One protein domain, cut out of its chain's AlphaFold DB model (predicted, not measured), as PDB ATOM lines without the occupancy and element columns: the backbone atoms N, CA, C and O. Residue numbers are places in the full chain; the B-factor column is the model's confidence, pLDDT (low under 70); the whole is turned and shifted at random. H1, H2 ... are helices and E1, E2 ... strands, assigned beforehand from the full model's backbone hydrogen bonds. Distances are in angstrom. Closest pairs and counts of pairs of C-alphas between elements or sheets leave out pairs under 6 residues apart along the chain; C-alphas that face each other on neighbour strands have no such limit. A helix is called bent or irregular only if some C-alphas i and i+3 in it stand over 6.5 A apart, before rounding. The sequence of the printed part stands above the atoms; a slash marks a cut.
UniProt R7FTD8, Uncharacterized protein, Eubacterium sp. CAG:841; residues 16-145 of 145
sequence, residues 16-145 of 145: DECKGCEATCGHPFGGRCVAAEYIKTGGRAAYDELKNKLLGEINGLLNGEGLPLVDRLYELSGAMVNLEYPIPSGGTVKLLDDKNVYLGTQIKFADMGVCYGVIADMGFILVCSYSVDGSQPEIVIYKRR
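What this domain is: This is residues 16 to 145 of the 145 residues of an uncharacterized protein of Eubacterium sp. CAG:841 (UniProt R7FTD8). A twisted five-stranded sheet makes the body, with the long helix arm H1b slanting over one face and, on the side away from it, the short helix H2 and the small hairpin E2-E3. The other arm, H1a, and the unnamed residues 16 to 33 gather at one end. The 130 printed residues have two named helices and seven strands, in the order H1 E1 H2 E2 E3 E4 E5 E6 E7, class mixed. The antiparallel sheet runs E1 E4 E5 E6 E7. The whole is compact, radius of gyration of the C-alphas 15.1 A, spans 40 by 31 by 27 A.

How they stand to each other: Start at E4, residues 101 to 109, E5, 114 to 120, E6, 124 to 131, and E7, 138 to 144, a meander, each strand the antiparallel neighbour of the one before. Within hydrogen-bond range are N 105 and O 118, 2.9 A, N 117 and O 128, 2.8 A, and N 127 and O 141, 2.8 A. Edge strand E1, residues 74 to 77, pairs antiparallel with E4, N 76 and O 102 at 2.8 A. H1, residues 34 to 64, assigned as one helix by its hydrogen bonds, is bent: C-alphas 41 and 44 are 9.3 A apart, between arms H1a, 34 to 41, and H1b, 44 to 64. H1b is on the sheet, height 8.8 A, slantwise to the strands at 53 degrees to E6 on the local plane; their closest C-alphas, Ile 58 and Ile 125, are 7.3 A apart. H1a only grazes the sheet with residues 34 to 36. H2, residues 78 to 81, is on the opposite face from H1b, height 7.1 A. E2, residues 84 to 86, and E3, 92 to 94, form a hairpin, N 85 and O 93 at 2.9 A. In H1a and H1b every O i to N i+4 pair is within hydrogen-bond range; H2 is too short for one.

Where its parts are: Find C-alpha 44 at (55.175, 24.597, -36.673); from there H1b runs 30.5 A. E4 spans 24.9 A, and E7 ends at C-alpha 144, (47.213, 3.722, -27.295).

The domain as a whole: The two C-alphas farthest apart, Ala 45 and Ser 89, are 45.2 A apart. The printed part has no cut and no long link, and no printed residue is under 70 in pLDDT.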
ATOM      1  N   ASP A  16      35.406  21.117 -51.259       91.31
ATOM      2  CA  ASP A  16      34.026  21.618 -51.318       91.31
ATOM      3  C   ASP A  16      33.295  21.433 -49.975       91.31
ATOM      4  O   ASP A  16      32.399  22.200 -49.631       91.31
ATOM      5  N   GLU A  17      33.735  20.462 -49.171       92.38
ATOM      6  CA  GLU A  17      33.244  20.203 -47.810       92.38
ATOM      7  C   GLU A  17      34.099  20.902 -46.735       92.38
ATOM      8  O   GLU A  17      33.708  21.006 -45.569       92.38
ATOM      9  N   CYS A  18      35.279  21.398 -47.115       94.12
ATOM     10  CA  CYS A  18      36.228  22.057 -46.232       94.12
ATOM     11  C   CYS A  18      35.886  23.543 -46.082       94.12
ATOM     12  O   CYS A  18      36.053  24.344 -46.999       94.12
ATOM     13  N   LYS A  19      35.518  23.958 -44.869       94.69
ATOM     14  CA  LYS A  19      35.240  25.370 -44.549       94.69
ATOM     15  C   LYS A  19      36.507  26.220 -44.375       94.69
ATOM     16  O   LYS A  19      36.419  27.417 -44.117       94.69
ATOM     17  N   GLY A  20      37.684  25.610 -44.517       94.19
ATOM     18  CA  GLY A  20      38.989  26.259 -44.435       94.19
ATOM     19  C   GLY A  20      39.500  26.458 -43.011       94.19
ATOM     20  O   GLY A  20      38.742  26.699 -42.073       94.19
ATOM     21  N   CYS A  21      40.821  26.350 -42.835       95.12
ATOM     22  CA  CYS A  21      41.440  26.377 -41.509       95.12
ATOM     23  C   CYS A  21      41.293  27.731 -40.804       95.12
ATOM     24  O   CYS A  21      41.090  27.762 -39.599       95.12
ATOM     25  N   GLU A  22      41.399  28.850 -41.517       93.06
ATOM     26  CA  GLU A  22      41.316  30.178 -40.896       93.06
ATOM     27  C   GLU A  22      39.896  30.479 -40.400       93.06
ATOM     28  O   GLU A  22      39.701  30.762 -39.218       93.06
ATOM     29  N   ALA A  23      38.895  30.295 -41.267       94.94
ATOM     30  CA  ALA A  23      37.490  30.568 -40.959       94.94
ATOM     31  C   ALA A  23      36.906  29.661 -39.862       94.94
ATOM     32  O   ALA A  23      35.935  30.027 -39.207       94.94
ATOM     33  N   THR A  24      37.492  28.480 -39.654       95.75
ATOM     34  CA  THR A  24      37.046  27.515 -38.636       95.75
ATOM     35  C   THR A  24      37.958  27.450 -37.423       95.75
ATOM     36  O   THR A  24      37.805  26.557 -36.594       95.75
ATOM     37  N   CYS A  25      38.954  28.334 -37.331       94.75
ATOM     38  CA  CYS A  25      39.998  28.243 -36.319       94.75
ATOM     39  C   CYS A  25      40.584  26.819 -36.239       94.75
ATOM     40  O   CYS A  25      40.690  26.249 -35.162       94.75
ATOM     41  N   GLY A  26      40.971  26.222 -37.360       95.44
ATOM     42  CA  GLY A  26      41.627  24.918 -37.403       95.44
ATOM     43  C   GLY A  26      40.694  23.709 -37.368       95.44
ATOM     44  O   GLY A  26      41.192  22.600 -37.225       95.44
ATOM     45  N   HIS A  27      39.387  23.896 -37.550       96.50
ATOM     46  CA  HIS A  27      38.381  22.828 -37.565       96.50
ATOM     47  C   HIS A  27      37.710  22.711 -38.948       96.50
ATOM     48  O   HIS A  27      36.505  22.944 -39.068       96.50
ATOM     49  N   PRO A  28      38.457  22.377 -40.023       95.56
ATOM     50  CA  PRO A  28      37.994  22.524 -41.411       95.56
ATOM     51  C   PRO A  28      36.704  21.758 -41.740       95.56
ATOM     52  O   PRO A  28      35.917  22.237 -42.555       95.56
ATOM     53  N   PHE A  29      36.465  20.621 -41.079       96.50
ATOM     54  CA  PHE A  29      35.260  19.790 -41.230       96.50
ATOM     55  C   PHE A  29      34.355  19.811 -39.980       96.50
ATOM     56  O   PHE A  29      33.400  19.048 -39.869       96.50
ATOM     57  N   GLY A  30      34.636  20.704 -39.023       96.56
ATOM     58  CA  GLY A  30      33.876  20.867 -37.781       96.56
ATOM     59  C   GLY A  30      34.285  19.948 -36.624       96.56
ATOM     60  O   GLY A  30      33.778  20.134 -35.522       96.56
ATOM     61  N   GLY A  31      35.189  18.991 -36.847       96.81
ATOM     62  CA  GLY A  31      35.816  18.180 -35.803       96.81
ATOM     63  C   GLY A  31      37.227  18.660 -35.463       96.81
ATOM     64  O   GLY A  31      37.660  19.743 -35.865       96.81
ATOM     65  N   ARG A  32      37.957  17.856 -34.694       97.12
ATOM     66  CA  ARG A  32      39.341  18.111 -34.276       97.12
ATOM     67  C   ARG A  32      40.310  17.957 -35.441       97.12
ATOM     68  O   ARG A  32      40.095  17.157 -36.342       97.12
ATOM     69  N   CYS A  33      41.414  18.690 -35.409       97.38
ATOM     70  CA  CYS A  33      42.497  18.535 -36.374       97.38
ATOM     71  C   CYS A  33      43.811  18.460 -35.614       97.38
ATOM     72  O   CYS A  33      44.245  19.468 -35.049       97.38
ATOM     73  N   VAL A  34      44.453  17.288 -35.634       95.69
ATOM     74  CA  VAL A  34      45.710  17.053 -34.905       95.69
ATOM     75  C   VAL A  34      46.770  18.096 -35.258       95.69
ATOM     76  O   VAL A  34      47.442  18.635 -34.381       95.69
ATOM     77  N   ALA A  35      46.857  18.464 -36.539       96.19
ATOM     78  CA  ALA A  35      47.806  19.459 -37.010       96.19
ATOM     79  C   ALA A  35      47.504  20.855 -36.456       96.19
ATOM     80  O   ALA A  35      48.404  21.550 -35.989       96.19
ATOM     81  N   ALA A  36      46.238  21.278 -36.485       96.44
ATOM     82  CA  ALA A  36      45.865  22.605 -36.015       96.44
ATOM     83  C   ALA A  36      46.022  22.742 -34.494       96.44
ATOM     84  O   ALA A  36      46.523  23.767 -34.035       96.44
ATOM     85  N   GLU A  37      45.627  21.728 -33.721       94.69
ATOM     86  CA  GLU A  37      45.772  21.723 -32.259       94.69
ATOM     87  C   GLU A  37      47.243  21.846 -31.841       94.69
ATOM     88  O   GLU A  37      47.587  22.688 -31.004       94.69
ATOM     89  N   TYR A  38      48.131  21.084 -32.486       93.12
ATOM     90  CA  TYR A  38      49.564  21.164 -32.217       93.12
ATOM     91  C   TYR A  38      50.184  22.486 -32.624       93.12
ATOM     92  O   TYR A  38      50.890  23.102 -31.827       93.12
ATOM     93  N   ILE A  39      49.927  22.932 -33.855       96.00
ATOM     94  CA  ILE A  39      50.544  24.150 -34.387       96.00
ATOM     95  C   ILE A  39      50.126  25.367 -33.562       96.00
ATOM     96  O   ILE A  39      50.943  26.251 -33.326       96.00
ATOM     97  N   LYS A  40      48.885  25.417 -33.076       94.50
ATOM     98  CA  LYS A  40      48.435  26.506 -32.201       94.50
ATOM     99  C   LYS A  40      49.097  26.497 -30.827       94.50
ATOM    100  O   LYS A  40      49.288  27.561 -30.254       94.50
ATOM    101  N   THR A  41      49.411  25.315 -30.303       93.62
ATOM    102  CA  THR A  41      49.953  25.165 -28.946       93.62
ATOM    103  C   THR A  41      51.472  25.318 -28.917       93.62
ATOM    104  O   THR A  41      52.003  26.004 -28.052       93.62
ATOM    105  N   GLY A  42      52.178  24.690 -29.861       93.38
ATOM    106  CA  GLY A  42      53.645  24.614 -29.888       93.38
ATOM    107  C   GLY A  42      54.298  25.177 -31.153       93.38
ATOM    108  O   GLY A  42      55.520  25.151 -31.277       93.38
ATOM    109  N   GLY A  43      53.516  25.683 -32.107       96.00
ATOM    110  CA  GLY A  43      54.031  26.180 -33.380       96.00
ATOM    111  C   GLY A  43      54.377  25.076 -34.383       96.00
ATOM    112  O   GLY A  43      54.221  23.877 -34.140       96.00
ATOM    113  N   ARG A  44      54.856  25.499 -35.558       95.31
ATOM    114  CA  ARG A  44      55.175  24.597 -36.673       95.31
ATOM    115  C   ARG A  44      56.323  23.634 -36.356       95.31
ATOM    116  O   ARG A  44      56.213  22.458 -36.671       95.31
ATOM    117  N   ALA A  45      57.373  24.114 -35.691       95.62
ATOM    118  CA  ALA A  45      58.528  23.286 -35.347       95.62
ATOM    119  C   ALA A  45      58.147  22.106 -34.433       95.62
ATOM    120  O   ALA A  45      58.536  20.975 -34.706       95.62
ATOM    121  N   ALA A  46      57.316  22.347 -33.409       94.12
ATOM    122  CA  ALA A  46      56.827  21.288 -32.525       94.12
ATOM    123  C   ALA A  46      55.949  20.266 -33.266       94.12
ATOM    124  O   ALA A  46      55.988  19.072 -32.975       94.12
ATOM    125  N   TYR A  47      55.164  20.723 -34.245       95.75
ATOM    126  CA  TYR A  47      54.379  19.831 -35.095       95.75
ATOM    127  C   TYR A  47      55.260  18.949 -35.992       95.75
ATOM    128  O   TYR A  47      55.007  17.752 -36.117       95.75
ATOM    129  N   ASP A  48      56.312  19.511 -36.586       95.31
ATOM    130  CA  ASP A  48      57.242  18.743 -37.417       95.31
ATOM    131  C   ASP A  48      58.019  17.709 -36.569       95.31
ATOM    132  O   ASP A  48      58.180  16.559 -36.984       95.31
ATOM    133  N   GLU A  49      58.414  18.063 -35.339       95.31
ATOM    134  CA  GLU A  49      59.019  17.130 -34.376       95.31
ATOM    135  C   GLU A  49      58.060  15.992 -33.993       95.31
ATOM    136  O   GLU A  49      58.444  14.818 -34.023       95.31
ATOM    137  N   LEU A  50      56.791  16.314 -33.713       94.31
ATOM    138  CA  LEU A  50      55.753  15.312 -33.478       94.31
ATOM    139  C   LEU A  50      55.645  14.339 -34.652       94.31
ATOM    140  O   LEU A  50      55.602  13.132 -34.421       94.31
ATOM    141  N   LYS A  51      55.571  14.842 -35.894       96.19
ATOM    142  CA  LYS A  51      55.446  13.989 -37.087       96.19
ATOM    143  C   LYS A  51      56.626  13.033 -37.204       96.19
ATOM    144  O   LYS A  51      56.406  11.856 -37.471       96.19
ATOM    145  N   ASN A  52      57.846  13.504 -36.950       96.62
ATOM    146  CA  ASN A  52      59.045  12.664 -36.983       96.62
ATOM    147  C   ASN A  52      59.029  11.589 -35.889       96.62
ATOM    148  O   ASN A  52      59.324  10.426 -36.160       96.62
ATOM    149  N   LYS A  53      58.629  11.951 -34.664       96.19
ATOM    150  CA  LYS A  53      58.491  10.990 -33.562       96.19
ATOM    151  C   LYS A  53      57.427   9.934 -33.867       96.19
ATOM    152  O   LYS A  53      57.689   8.742 -33.727       96.19
ATOM    153  N   LEU A  54      56.254  10.367 -34.335       97.31
ATOM    154  CA  LEU A  54      55.169   9.481 -34.762       97.31
ATOM    155  C   LEU A  54      55.611   8.536 -35.876       97.31
ATOM    156  O   LEU A  54      55.290   7.356 -35.825       97.31
ATOM    157  N   LEU A  55      56.368   9.034 -36.854       97.94
ATOM    158  CA  LEU A  55      56.888   8.219 -37.947       97.94
ATOM    159  C   LEU A  55      57.799   7.096 -37.428       97.94
ATOM    160  O   LEU A  55      57.672   5.957 -37.866       97.94
ATOM    161  N   GLY A  56      58.669   7.397 -36.457       98.19
ATOM    162  CA  GLY A  56      59.508   6.394 -35.798       98.19
ATOM    163  C   GLY A  56      58.701   5.348 -35.024       98.19
ATOM    164  O   GLY A  56      58.956   4.154 -35.165       98.19
ATOM    165  N   GLU A  57      57.700   5.779 -34.247       98.06
ATOM    166  CA  GLU A  57      56.794   4.877 -33.517       98.06
ATOM    167  C   GLU A  57      56.027   3.949 -34.473       98.06
ATOM    168  O   GLU A  57      55.987   2.736 -34.267       98.06
ATOM    169  N   ILE A  58      55.468   4.508 -35.549       98.44
ATOM    170  CA  ILE A  58      54.750   3.773 -36.596       98.44
ATOM    171  C   ILE A  58      55.669   2.754 -37.265       98.44
ATOM    172  O   ILE A  58      55.315   1.583 -37.341       98.44
ATOM    173  N   ASN A  59      56.860   3.162 -37.705       98.50
ATOM    174  CA  ASN A  59      57.796   2.266 -38.379       98.50
ATOM    175  C   ASN A  59      58.291   1.138 -37.465       98.50
ATOM    176  O   ASN A  59      58.481   0.019 -37.934       98.50
ATOM    177  N   GLY A  60      58.433   1.391 -36.160       98.38
ATOM    178  CA  GLY A  60      58.712   0.340 -35.182       98.38
ATOM    179  C   GLY A  60      57.594  -0.703 -35.094       98.38
ATOM    180  O   GLY A  60      57.878  -1.899 -35.070       98.38
ATOM    181  N   LEU A  61      56.331  -0.258 -35.092       98.31
ATOM    182  CA  LEU A  61      55.163  -1.146 -35.096       98.31
ATOM    183  C   LEU A  61      55.044  -1.928 -36.411       98.31
ATOM    184  O   LEU A  61      54.892  -3.144 -36.379       98.31
ATOM    185  N   LEU A  62      55.171  -1.251 -37.557       98.31
ATOM    186  CA  LEU A  62      55.108  -1.876 -38.882       98.31
ATOM    187  C   LEU A  62      56.184  -2.951 -39.046       98.31
ATOM    188  O   LEU A  62      55.879  -4.061 -39.467       98.31
ATOM    189  N   ASN A  63      57.422  -2.660 -38.637       98.00
ATOM    190  CA  ASN A  63      58.511  -3.632 -38.684       98.00
ATOM    191  C   ASN A  63      58.236  -4.866 -37.805       98.00
ATOM    192  O   ASN A  63      58.596  -5.976 -38.187       98.00
ATOM    193  N   GLY A  64      57.588  -4.685 -36.648       97.25
ATOM    194  CA  GLY A  64      57.174  -5.787 -35.772       97.25
ATOM    195  C   GLY A  64      56.161  -6.737 -36.422       97.25
ATOM    196  O   GLY A  64      56.222  -7.937 -36.181       97.25
ATOM    197  N   GLU A  65      55.303  -6.211 -37.297       96.44
ATOM    198  CA  GLU A  65      54.327  -6.974 -38.091       96.44
ATOM    199  C   GLU A  65      54.886  -7.445 -39.448       96.44
ATOM    200  O   GLU A  65      54.158  -7.997 -40.272       96.44
ATOM    201  N   GLY A  66      56.173  -7.207 -39.729       96.25
ATOM    202  CA  GLY A  66      56.779  -7.533 -41.024       96.25
ATOM    203  C   GLY A  66      56.248  -6.690 -42.193       96.25
ATOM    204  O   GLY A  66      56.348  -7.107 -43.348       96.25
ATOM    205  N   LEU A  67      55.683  -5.513 -41.913       95.88
ATOM    206  CA  LEU A  67      55.163  -4.582 -42.912       95.88
ATOM    207  C   LEU A  67      56.243  -3.580 -43.368       95.88
ATOM    208  O   LEU A  67      57.115  -3.205 -42.579       95.88
ATOM    209  N   PRO A  68      56.188  -3.099 -44.628       95.69
ATOM    210  CA  PRO A  68      57.081  -2.060 -45.123       95.69
ATOM    211  C   PRO A  68      57.008  -0.787 -44.286       95.69
ATOM    212  O   PRO A  68      55.943  -0.394 -43.811       95.69
ATOM    213  N   LEU A  69      58.148  -0.113 -44.167       97.38
ATOM    214  CA  LEU A  69      58.228   1.186 -43.512       97.38
ATOM    215  C   LEU A  69      57.589   2.271 -44.383       97.38
ATOM    216  O   LEU A  69      57.490   2.143 -45.604       97.38
ATOM    217  N   VAL A  70      57.193   3.362 -43.741       97.56
ATOM    218  CA  VAL A  70      56.628   4.539 -44.395       97.56
ATOM    219  C   VAL A  70      57.515   5.758 -44.169       97.56
ATOM    220  O   VAL A  70      58.121   5.921 -43.110       97.56
ATOM    221  N   ASP A  71      57.555   6.645 -45.162       96.81
ATOM    222  CA  ASP A  71      58.460   7.804 -45.158       96.81
ATOM    223  C   ASP A  71      57.785   9.106 -44.712       96.81
ATOM    224  O   ASP A  71      58.448  10.100 -44.410       96.81
ATOM    225  N   ARG A  72      56.448   9.153 -44.730       96.44
ATOM    226  CA  ARG A  72      55.697  10.385 -44.477       96.44
ATOM    227  C   ARG A  72      54.283  10.116 -43.982       96.44
ATOM    228  O   ARG A  72      53.637   9.157 -44.395       96.44
ATOM    229  N   LEU A  73      53.796  11.049 -43.165       97.31
ATOM    230  CA  LEU A  73      52.399  11.177 -42.757       97.31
ATOM    231  C   LEU A  73      51.760  12.417 -43.396       97.31
ATOM    232  O   LEU A  73      52.379  13.487 -43.464       97.31
ATOM    233  N   TYR A  74      50.508  12.274 -43.807       96.06
ATOM    234  CA  TYR A  74      49.666  13.305 -44.404       96.06
ATOM    235  C   TYR A  74      48.497  13.633 -43.483       96.06
ATOM    236  O   TYR A  74      48.062  12.791 -42.702       96.06
ATOM    237  N   GLU A  75      47.977  14.850 -43.582       95.94
ATOM    238  CA  GLU A  75      46.762  15.257 -42.885       95.94
ATOM    239  C   GLU A  75      45.538  14.738 -43.657       95.94
ATOM    240  O   GLU A  75      45.197  15.245 -44.727       95.94
ATOM    241  N   LEU A  76      44.897  13.692 -43.135       96.38
ATOM    242  CA  LEU A  76      43.807  12.972 -43.790       96.38
ATOM    243  C   LEU A  76      42.471  13.282 -43.112       96.38
ATOM    244  O   LEU A  76      42.353  13.204 -41.890       96.38
ATOM    245  N   SER A  77      41.454  13.621 -43.911       96.00
ATOM    246  CA  SER A  77      40.080  13.765 -43.416       96.00
ATOM    247  C   SER A  77      39.558  12.419 -42.922       96.00
ATOM    248  O   SER A  77      39.665  11.428 -43.645       96.00
ATOM    249  N   GLY A  78      38.955  12.406 -41.734       97.12
ATOM    250  CA  GLY A  78      38.307  11.246 -41.134       97.12
ATOM    251  C   GLY A  78      37.306  10.608 -42.086       97.12
ATOM    252  O   GLY A  78      37.357   9.402 -42.285       97.12
ATOM    253  N   ALA A  79      36.502  11.410 -42.786       95.88
ATOM    254  CA  ALA A  79      35.531  10.916 -43.763       95.88
ATOM    255  C   ALA A  79      36.148  10.039 -44.875       95.88
ATOM    256  O   ALA A  79      35.461   9.185 -45.424       95.88
ATOM    257  N   MET A  80      37.435  10.219 -45.203       94.12
ATOM    258  CA  MET A  80      38.129   9.405 -46.213       94.12
ATOM    259  C   MET A  80      38.753   8.122 -45.652       94.12
ATOM    260  O   MET A  80      39.065   7.219 -46.422       94.12
ATOM    261  N   VAL A  81      39.012   8.064 -44.344       96.00
ATOM    262  CA  VAL A  81      39.830   7.006 -43.716       96.00
ATOM    263  C   VAL A  81      39.094   6.226 -42.628       96.00
ATOM    264  O   VAL A  81      39.629   5.259 -42.094       96.00
ATOM    265  N   ASN A  82      37.877   6.636 -42.278       97.31
ATOM    266  CA  ASN A  82      37.057   6.010 -41.251       97.31
ATOM    267  C   ASN A  82      36.295   4.810 -41.811       97.31
ATOM    268  O   ASN A  82      35.113   4.896 -42.158       97.31
ATOM    269  N   LEU A  83      37.014   3.698 -41.928       97.25
ATOM    270  CA  LEU A  83      36.475   2.438 -42.422       97.25
ATOM    271  C   LEU A  83      35.469   1.835 -41.429       97.25
ATOM    272  O   LEU A  83      35.536   2.059 -40.218       97.25
ATOM    273  N   GLU A  84      34.536   1.052 -41.963       96.50
ATOM    274  CA  GLU A  84      33.518   0.344 -41.191       96.50
ATOM    275  C   GLU A  84      33.966  -1.092 -40.906       96.50
ATOM    276  O   GLU A  84      33.910  -1.963 -41.773       96.50
ATOM    277  N   TYR A  85      34.419  -1.339 -39.680       96.62
ATOM    278  CA  TYR A  85      34.972  -2.628 -39.271       96.62
ATOM    279  C   TYR A  85      33.863  -3.606 -38.876       96.62
ATOM    280  O   TYR A  85      33.043  -3.253 -38.023       96.62
ATOM    281  N   PRO A  86      33.818  -4.826 -39.439       94.00
ATOM    282  CA  PRO A  86      32.842  -5.831 -39.038       94.00
ATOM    283  C   PRO A  86      33.090  -6.285 -37.595       94.00
ATOM    284  O   PRO A  86      34.233  -6.452 -37.171       94.00
ATOM    285  N   ILE A  87      32.012  -6.514 -36.839       93.12
ATOM    286  CA  ILE A  87      32.087  -7.024 -35.460       93.12
ATOM    287  C   ILE A  87      31.462  -8.425 -35.340       93.12
ATOM    288  O   ILE A  87      30.504  -8.727 -36.057       93.12
ATOM    289  N   PRO A  88      31.937  -9.289 -34.415       90.62
ATOM    290  CA  PRO A  88      31.466 -10.677 -34.312       90.62
ATOM    291  C   PRO A  88      29.964 -10.835 -34.044       90.62
ATOM    292  O   PRO A  88      29.375 -11.845 -34.414       90.62
ATOM    293  N   SER A  89      29.333  -9.842 -33.411       91.94
ATOM    294  CA  SER A  89      27.889  -9.828 -33.136       91.94
ATOM    295  C   SER A  89      27.020  -9.563 -34.372       91.94
ATOM    296  O   SER A  89      25.799  -9.526 -34.254       91.94
ATOM    297  N   GLY A  90      27.630  -9.341 -35.538       90.50
ATOM    298  CA  GLY A  90      26.970  -8.765 -36.704       90.50
ATOM    299  C   GLY A  90      26.935  -7.236 -36.629       90.50
ATOM    300  O   GLY A  90      26.886  -6.649 -35.547       90.50
ATOM    301  N   GLY A  91      26.981  -6.595 -37.799       94.75
ATOM    302  CA  GLY A  91      27.079  -5.140 -37.944       94.75
ATOM    303  C   GLY A  91      28.512  -4.645 -38.138       94.75
ATOM    304  O   GLY A  91      29.447  -5.435 -38.292       94.75
ATOM    305  N   THR A  92      28.665  -3.322 -38.143       96.31
ATOM    306  CA  THR A  92      29.949  -2.641 -38.313       96.31
ATOM    307  C   THR A  92      30.142  -1.545 -37.268       96.31
ATOM    308  O   THR A  92      29.182  -1.059 -36.664       96.31
ATOM    309  N   VAL A  93      31.396  -1.157 -37.035       96.12
ATOM    310  CA  VAL A  93      31.764  -0.037 -36.167       96.12
ATOM    311  C   VAL A  93      32.787   0.861 -36.852       96.12
ATOM    312  O   VAL A  93      33.698   0.389 -37.529       96.12
ATOM    313  N   LYS A  94      32.650   2.170 -36.645       96.88
ATOM    314  CA  LYS A  94      33.652   3.178 -37.002       96.88
ATOM    315  C   LYS A  94      34.473   3.531 -35.767       96.88
ATOM    316  O   LYS A  94      33.911   3.760 -34.698       96.88
ATOM    317  N   LEU A  95      35.794   3.559 -35.914       96.00
ATOM    318  CA  LEU A  95      36.719   3.877 -34.815       96.00
ATOM    319  C   LEU A  95      37.172   5.338 -34.818       96.00
ATOM    320  O   LEU A  95      37.704   5.822 -33.818       96.00
ATOM    321  N   LEU A  96      36.989   6.031 -35.941       97.88
ATOM    322  CA  LEU A  96      37.352   7.429 -36.118       97.88
ATOM    323  C   LEU A  96      36.081   8.291 -36.191       97.88
ATOM    324  O   LEU A  96      34.957   7.786 -36.210       97.88
ATOM    325  N   ASP A  97      36.261   9.606 -36.243       97.94
ATOM    326  CA  ASP A  97      35.187  10.570 -36.485       97.94
ATOM    327  C   ASP A  97      35.373  11.183 -37.877       97.94
ATOM    328  O   ASP A  97      36.454  11.688 -38.197       97.94
ATOM    329  N   ASP A  98      34.319  11.163 -38.694       97.75
ATOM    330  CA  ASP A  98      34.339  11.666 -40.072       97.75
ATOM    331  C   ASP A  98      34.688  13.164 -40.148       97.75
ATOM    332  O   ASP A  98      35.214  13.635 -41.158       97.75
ATOM    333  N   LYS A  99      34.441  13.919 -39.070       97.56
ATOM    334  CA  LYS A  99      34.700  15.363 -38.997       97.56
ATOM    335  C   LYS A  99      36.120  15.707 -38.554       97.56
ATOM    336  O   LYS A  99      36.494  16.883 -38.583       97.56
ATOM    337  N   ASN A 100      36.896  14.725 -38.103       98.25
ATOM    338  CA  ASN A 100      38.256  14.957 -37.634       98.25
ATOM    339  C   ASN A 100      39.271  14.945 -38.787       98.25
ATOM    340  O   ASN A 100      39.006  14.448 -39.876       98.25
ATOM    341  N   VAL A 101      40.460  15.487 -38.535       97.81
ATOM    342  CA  VAL A 101      41.639  15.359 -39.398       97.81
ATOM    343  C   VAL A 101      42.742  14.662 -38.613       97.81
ATOM    344  O   VAL A 101      43.156  15.141 -37.554       97.81
ATOM    345  N   TYR A 102      43.222  13.557 -39.171       98.12
ATOM    346  CA  TYR A 102      44.223  12.666 -38.596       98.12
ATOM    347  C   TYR A 102      45.555  12.772 -39.339       98.12
ATOM    348  O   TYR A 102      45.617  13.311 -40.443       98.12
ATOM    349  N   LEU A 103      46.621  12.226 -38.759       98.12
ATOM    350  CA  LEU A 103      47.853  11.940 -39.487       98.12
ATOM    351  C   LEU A 103      47.783  10.526 -40.044       98.12
ATOM    352  O   LEU A 103      47.396   9.609 -39.331       98.12
ATOM    353  N   GLY A 104      48.185  10.312 -41.288       97.88
ATOM    354  CA  GLY A 104      48.187   8.960 -41.821       97.88
ATOM    355  C   GLY A 104      48.855   8.790 -43.167       97.88
ATOM    356  O   GLY A 104      49.326   9.743 -43.782       97.88
ATOM    357  N   THR A 105      48.915   7.544 -43.608       97.75
ATOM    358  CA  THR A 105      49.461   7.148 -44.906       97.75
ATOM    359  C   THR A 105      48.926   5.773 -45.305       97.75
ATOM    360  O   THR A 105      48.239   5.115 -44.523       97.75
ATOM    361  N   GLN A 106      49.231   5.348 -46.526       96.19
ATOM    362  CA  GLN A 106      48.821   4.061 -47.070       96.19
ATOM    363  C   GLN A 106      50.033   3.325 -47.646       96.19
ATOM    364  O   GLN A 106      50.846   3.915 -48.355       96.19
ATOM    365  N   ILE A 107      50.101   2.020 -47.394       96.12
ATOM    366  CA  ILE A 107      51.000   1.079 -48.066       96.12
ATOM    367  C   ILE A 107      50.143   0.251 -49.021       96.12
ATOM    368  O   ILE A 107      49.195  -0.406 -48.592       96.12
ATOM    369  N   LYS A 108      50.442   0.291 -50.320       93.62
ATOM    370  CA  LYS A 108      49.652  -0.406 -51.341       93.62
ATOM    371  C   LYS A 108      50.414  -1.608 -51.891       93.62
ATOM    372  O   LYS A 108      51.468  -1.434 -52.494       93.62
ATOM    373  N   PHE A 109      49.824  -2.794 -51.782       92.00
ATOM    374  CA  PHE A 109      50.282  -4.011 -52.449       92.00
ATOM    375  C   PHE A 109      49.340  -4.322 -53.613       92.00
ATOM    376  O   PHE A 109      48.478  -5.195 -53.525       92.00
ATOM    377  N   ALA A 110      49.471  -3.553 -54.698       80.06
ATOM    378  CA  ALA A 110      48.536  -3.596 -55.825       80.06
ATOM    379  C   ALA A 110      48.402  -5.002 -56.432       80.06
ATOM    380  O   ALA A 110      47.284  -5.446 -56.679       80.06
ATOM    381  N   ASP A 111      49.521  -5.713 -56.580       88.06
ATOM    382  CA  ASP A 111      49.561  -7.064 -57.154       88.06
ATOM    383  C   ASP A 111      48.865  -8.111 -56.271       88.06
ATOM    384  O   ASP A 111      48.450  -9.160 -56.753       88.06
ATOM    385  N   MET A 112      48.712  -7.816 -54.976       88.50
ATOM    386  CA  MET A 112      48.058  -8.685 -53.994       88.50
ATOM    387  C   MET A 112      46.631  -8.232 -53.662       88.50
ATOM    388  O   MET A 112      45.960  -8.872 -52.859       88.50
ATOM    389  N   GLY A 113      46.162  -7.119 -54.236       93.38
ATOM    390  CA  GLY A 113      44.820  -6.595 -53.984       93.38
ATOM    391  C   GLY A 113      44.586  -6.061 -52.563       93.38
ATOM    392  O   GLY A 113      43.436  -5.821 -52.201       93.38
ATOM    393  N   VAL A 114      45.646  -5.841 -51.775       95.50
ATOM    394  CA  VAL A 114      45.553  -5.402 -50.374       95.50
ATOM    395  C   VAL A 114      46.262  -4.067 -50.144       95.50
ATOM    396  O   VAL A 114      47.306  -3.762 -50.729       95.50
ATOM    397  N   CYS A 115      45.686  -3.255 -49.267       96.75
ATOM    398  CA  CYS A 115      46.252  -2.015 -48.764       96.75
ATOM    399  C   CYS A 115      46.377  -2.091 -47.245       96.75
ATOM    400  O   CYS A 115      45.546  -2.712 -46.591       96.75
ATOM    401  N   TYR A 116      47.367  -1.395 -46.693       97.94
ATOM    402  CA  TYR A 116      47.446  -1.108 -45.267       97.94
ATOM    403  C   TYR A 116      47.303   0.391 -45.049       97.94
ATOM    404  O   TYR A 116      48.064   1.181 -45.610       97.94
ATOM    405  N   GLY A 117      46.323   0.783 -44.246       97.81
ATOM    406  CA  GLY A 117      46.128   2.158 -43.809       97.81
ATOM    407  C   GLY A 117      46.736   2.348 -42.436       97.81
ATOM    408  O   GLY A 117      46.475   1.567 -41.522       97.81
ATOM    409  N   VAL A 118      47.522   3.407 -42.297       98.50
ATOM    410  CA  VAL A 118      48.100   3.834 -41.028       98.50
ATOM    411  C   VAL A 118      47.482   5.167 -40.664       98.50
ATOM    412  O   VAL A 118      47.631   6.129 -41.414       98.50
ATOM    413  N   ILE A 119      46.824   5.229 -39.513       98.50
ATOM    414  CA  ILE A 119      46.178   6.426 -38.983       98.50
ATOM    415  C   ILE A 119      46.672   6.666 -37.562       98.50
ATOM    416  O   ILE A 119      46.747   5.751 -36.749       98.50
ATOM    417  N   ALA A 120      46.998   7.906 -37.239       97.81
ATOM    418  CA  ALA A 120      47.450   8.315 -35.928       97.81
ATOM    419  C   ALA A 120      46.849   9.666 -35.540       97.81
ATOM    420  O   ALA A 120      46.634  10.561 -36.362       97.81
ATOM    421  N   ASP A 121      46.635   9.810 -34.242       92.44
ATOM    422  CA  ASP A 121      46.400  11.083 -33.578       92.44
ATOM    423  C   ASP A 121      47.330  11.153 -32.353       92.44
ATOM    424  O   ASP A 121      48.302  10.405 -32.195       92.44
ATOM    425  N   MET A 122      47.023  12.057 -31.441       87.00
ATOM    426  CA  MET A 122      47.679  12.210 -30.165       87.00
ATOM    427  C   MET A 122      47.601  11.000 -29.255       87.00
ATOM    428  O   MET A 122      48.579  10.681 -28.590       87.00
ATOM    429  N   GLY A 123      46.441  10.350 -29.214       93.88
ATOM    430  CA  GLY A 123      46.164   9.297 -28.243       93.88
ATOM    431  C   GLY A 123      46.329   7.880 -28.775       93.88
ATOM    432  O   GLY A 123      46.233   6.939 -27.988       93.88
ATOM    433  N   PHE A 124      46.520   7.691 -30.084       97.62
ATOM    434  CA  PHE A 124      46.571   6.351 -30.663       97.62
ATOM    435  C   PHE A 124      47.290   6.283 -32.015       97.62
ATOM    436  O   PHE A 124      47.437   7.285 -32.716       97.62
ATOM    437  N   ILE A 125      47.676   5.058 -32.370       98.50
ATOM    438  CA  ILE A 125      48.057   4.597 -33.706       98.50
ATOM    439  C   ILE A 125      47.135   3.422 -34.053       98.50
ATOM    440  O   ILE A 125      46.972   2.500 -33.253       98.50
ATOM    441  N   LEU A 126      46.540   3.467 -35.237       98.50
ATOM    442  CA  LEU A 126      45.695   2.443 -35.836       98.50
ATOM    443  C   LEU A 126      46.338   2.006 -37.156       98.50
ATOM    444  O   LEU A 126      46.577   2.833 -38.034       98.50
ATOM    445  N   VAL A 127      46.599   0.710 -37.296       98.31
ATOM    446  CA  VAL A 127      46.981   0.081 -38.563       98.31
ATOM    447  C   VAL A 127      45.889  -0.906 -38.929       98.31
ATOM    448  O   VAL A 127      45.487  -1.727 -38.103       98.31
ATOM    449  N   CYS A 128      45.408  -0.831 -40.161       97.88
ATOM    450  CA  CYS A 128      44.413  -1.753 -40.688       97.88
ATOM    451  C   CYS A 128      44.809  -2.231 -42.079       97.88
ATOM    452  O   CYS A 128      45.466  -1.491 -42.810       97.88
ATOM    453  N   SER A 129      44.401  -3.442 -42.440       97.56
ATOM    454  CA  SER A 129      44.405  -3.924 -43.818       97.56
ATOM    455  C   SER A 129      43.011  -3.748 -44.426       97.56
ATOM    456  O   SER A 129      42.020  -3.674 -43.699       97.56
ATOM    457  N   TYR A 130      42.927  -3.614 -45.747       97.12
ATOM    458  CA  TYR A 130      41.669  -3.560 -46.499       97.12
ATOM    459  C   TYR A 130      41.913  -3.836 -47.989       97.12
ATOM    460  O   TYR A 130      43.035  -3.712 -48.486       97.12
ATOM    461  N   SER A 131      40.859  -4.193 -48.721       95.81
ATOM    462  CA  SER A 131      40.894  -4.360 -50.182       95.81
ATOM    463  C   SER A 131      41.158  -3.028 -50.894       95.81
ATOM    464  O   SER A 131      40.922  -1.963 -50.336       95.81
ATOM    465  N   VAL A 132      41.621  -3.029 -52.149       91.31
ATOM    466  CA  VAL A 132      41.961  -1.778 -52.880       91.31
ATOM    467  C   VAL A 132      40.813  -0.754 -52.944       91.31
ATOM    468  O   VAL A 132      41.075   0.444 -53.040       91.31
ATOM    469  N   ASP A 133      39.563  -1.204 -52.868       90.81
ATOM    470  CA  ASP A 133      38.357  -0.368 -52.859       90.81
ATOM    471  C   ASP A 133      37.955   0.160 -51.466       90.81
ATOM    472  O   ASP A 133      36.970   0.885 -51.353       90.81
ATOM    473  N   GLY A 134      38.705  -0.170 -50.410       90.81
ATOM    474  CA  GLY A 134      38.372   0.190 -49.027       90.81
ATOM    475  C   GLY A 134      37.502  -0.837 -48.299       90.81
ATOM    476  O   GLY A 134      37.175  -0.625 -47.133       90.81
ATOM    477  N   SER A 135      37.115  -1.936 -48.953       93.56
ATOM    478  CA  SER A 135      36.248  -2.956 -48.361       93.56
ATOM    479  C   SER A 135      37.014  -3.971 -47.508       93.56
ATOM    480  O   SER A 135      38.238  -4.095 -47.589       93.56
ATOM    481  N   GLN A 136      36.265  -4.729 -46.700       94.44
ATOM    482  CA  GLN A 136      36.780  -5.794 -45.828       94.44
ATOM    483  C   GLN A 136      37.918  -5.325 -44.901       94.44
ATOM    484  O   GLN A 136      38.995  -5.921 -44.908       94.44
ATOM    485  N   PRO A 137      37.720  -4.236 -44.136       97.19
ATOM    486  CA  PRO A 137      38.770  -3.731 -43.277       97.19
ATOM    487  C   PRO A 137      38.996  -4.647 -42.068       97.19
ATOM    488  O   PRO A 137      38.048  -5.063 -41.398       97.19
ATOM    489  N   GLU A 138      40.260  -4.896 -41.749       96.69
ATOM    490  CA  GLU A 138      40.689  -5.658 -40.578       96.69
ATOM    491  C   GLU A 138      41.706  -4.844 -39.775       96.69
ATOM    492  O   GLU A 138      42.599  -4.197 -40.326       96.69
ATOM    493  N   ILE A 139      41.557  -4.831 -38.451       97.12
ATOM    494  CA  ILE A 139      42.483  -4.127 -37.560       97.12
ATOM    495  C   ILE A 139      43.711  -5.010 -37.359       97.12
ATOM    496  O   ILE A 139      43.597  -6.109 -36.830       97.12
ATOM    497  N   VAL A 140      44.880  -4.490 -37.719       97.56
ATOM    498  CA  VAL A 140      46.172  -5.166 -37.540       97.56
ATOM    499  C   VAL A 140      46.811  -4.711 -36.230       97.56
ATOM    500  O   VAL A 140      47.220  -5.523 -35.410       97.56
ATOM    501  N   ILE A 141      46.833  -3.396 -35.981       98.06
ATOM    502  CA  ILE A 141      47.354  -2.811 -34.741       98.06
ATOM    503  C   ILE A 141      46.395  -1.737 -34.244       98.06
ATOM    504  O   ILE A 141      46.018  -0.835 -34.988       98.06
ATOM    505  N   TYR A 142      46.096  -1.759 -32.946       97.19
ATOM    506  CA  TYR A 142      45.591  -0.593 -32.227       97.19
ATOM    507  C   TYR A 142      46.465  -0.341 -31.001       97.19
ATOM    508  O   TYR A 142      46.489  -1.128 -30.053       97.19
ATOM    509  N   LYS A 143      47.202   0.769 -31.012       97.88
ATOM    510  CA  LYS A 143      48.127   1.142 -29.945       97.88
ATOM    511  C   LYS A 143      47.722   2.480 -29.354       97.88
ATOM    512  O   LYS A 143      47.808   3.504 -30.021       97.88
ATOM    513  N   ARG A 144      47.348   2.485 -28.074       97.25
ATOM    514  CA  ARG A 144      47.213   3.722 -27.295       97.25
ATOM    515  C   ARG A 144      48.592   4.354 -27.057       97.25
ATOM    516  O   ARG A 144      49.544   3.623 -26.767       97.25
ATOM    517  N   ARG A 145      48.662   5.681 -27.175       92.06
ATOM    518  CA  ARG A 145      49.839   6.523 -26.927       92.06
ATOM    519  C   ARG A 145      49.720   7.264 -25.599       92.06
ATOM    520  O   ARG A 145      48.570   7.547 -25.183       92.06
TER     521      ARG A 145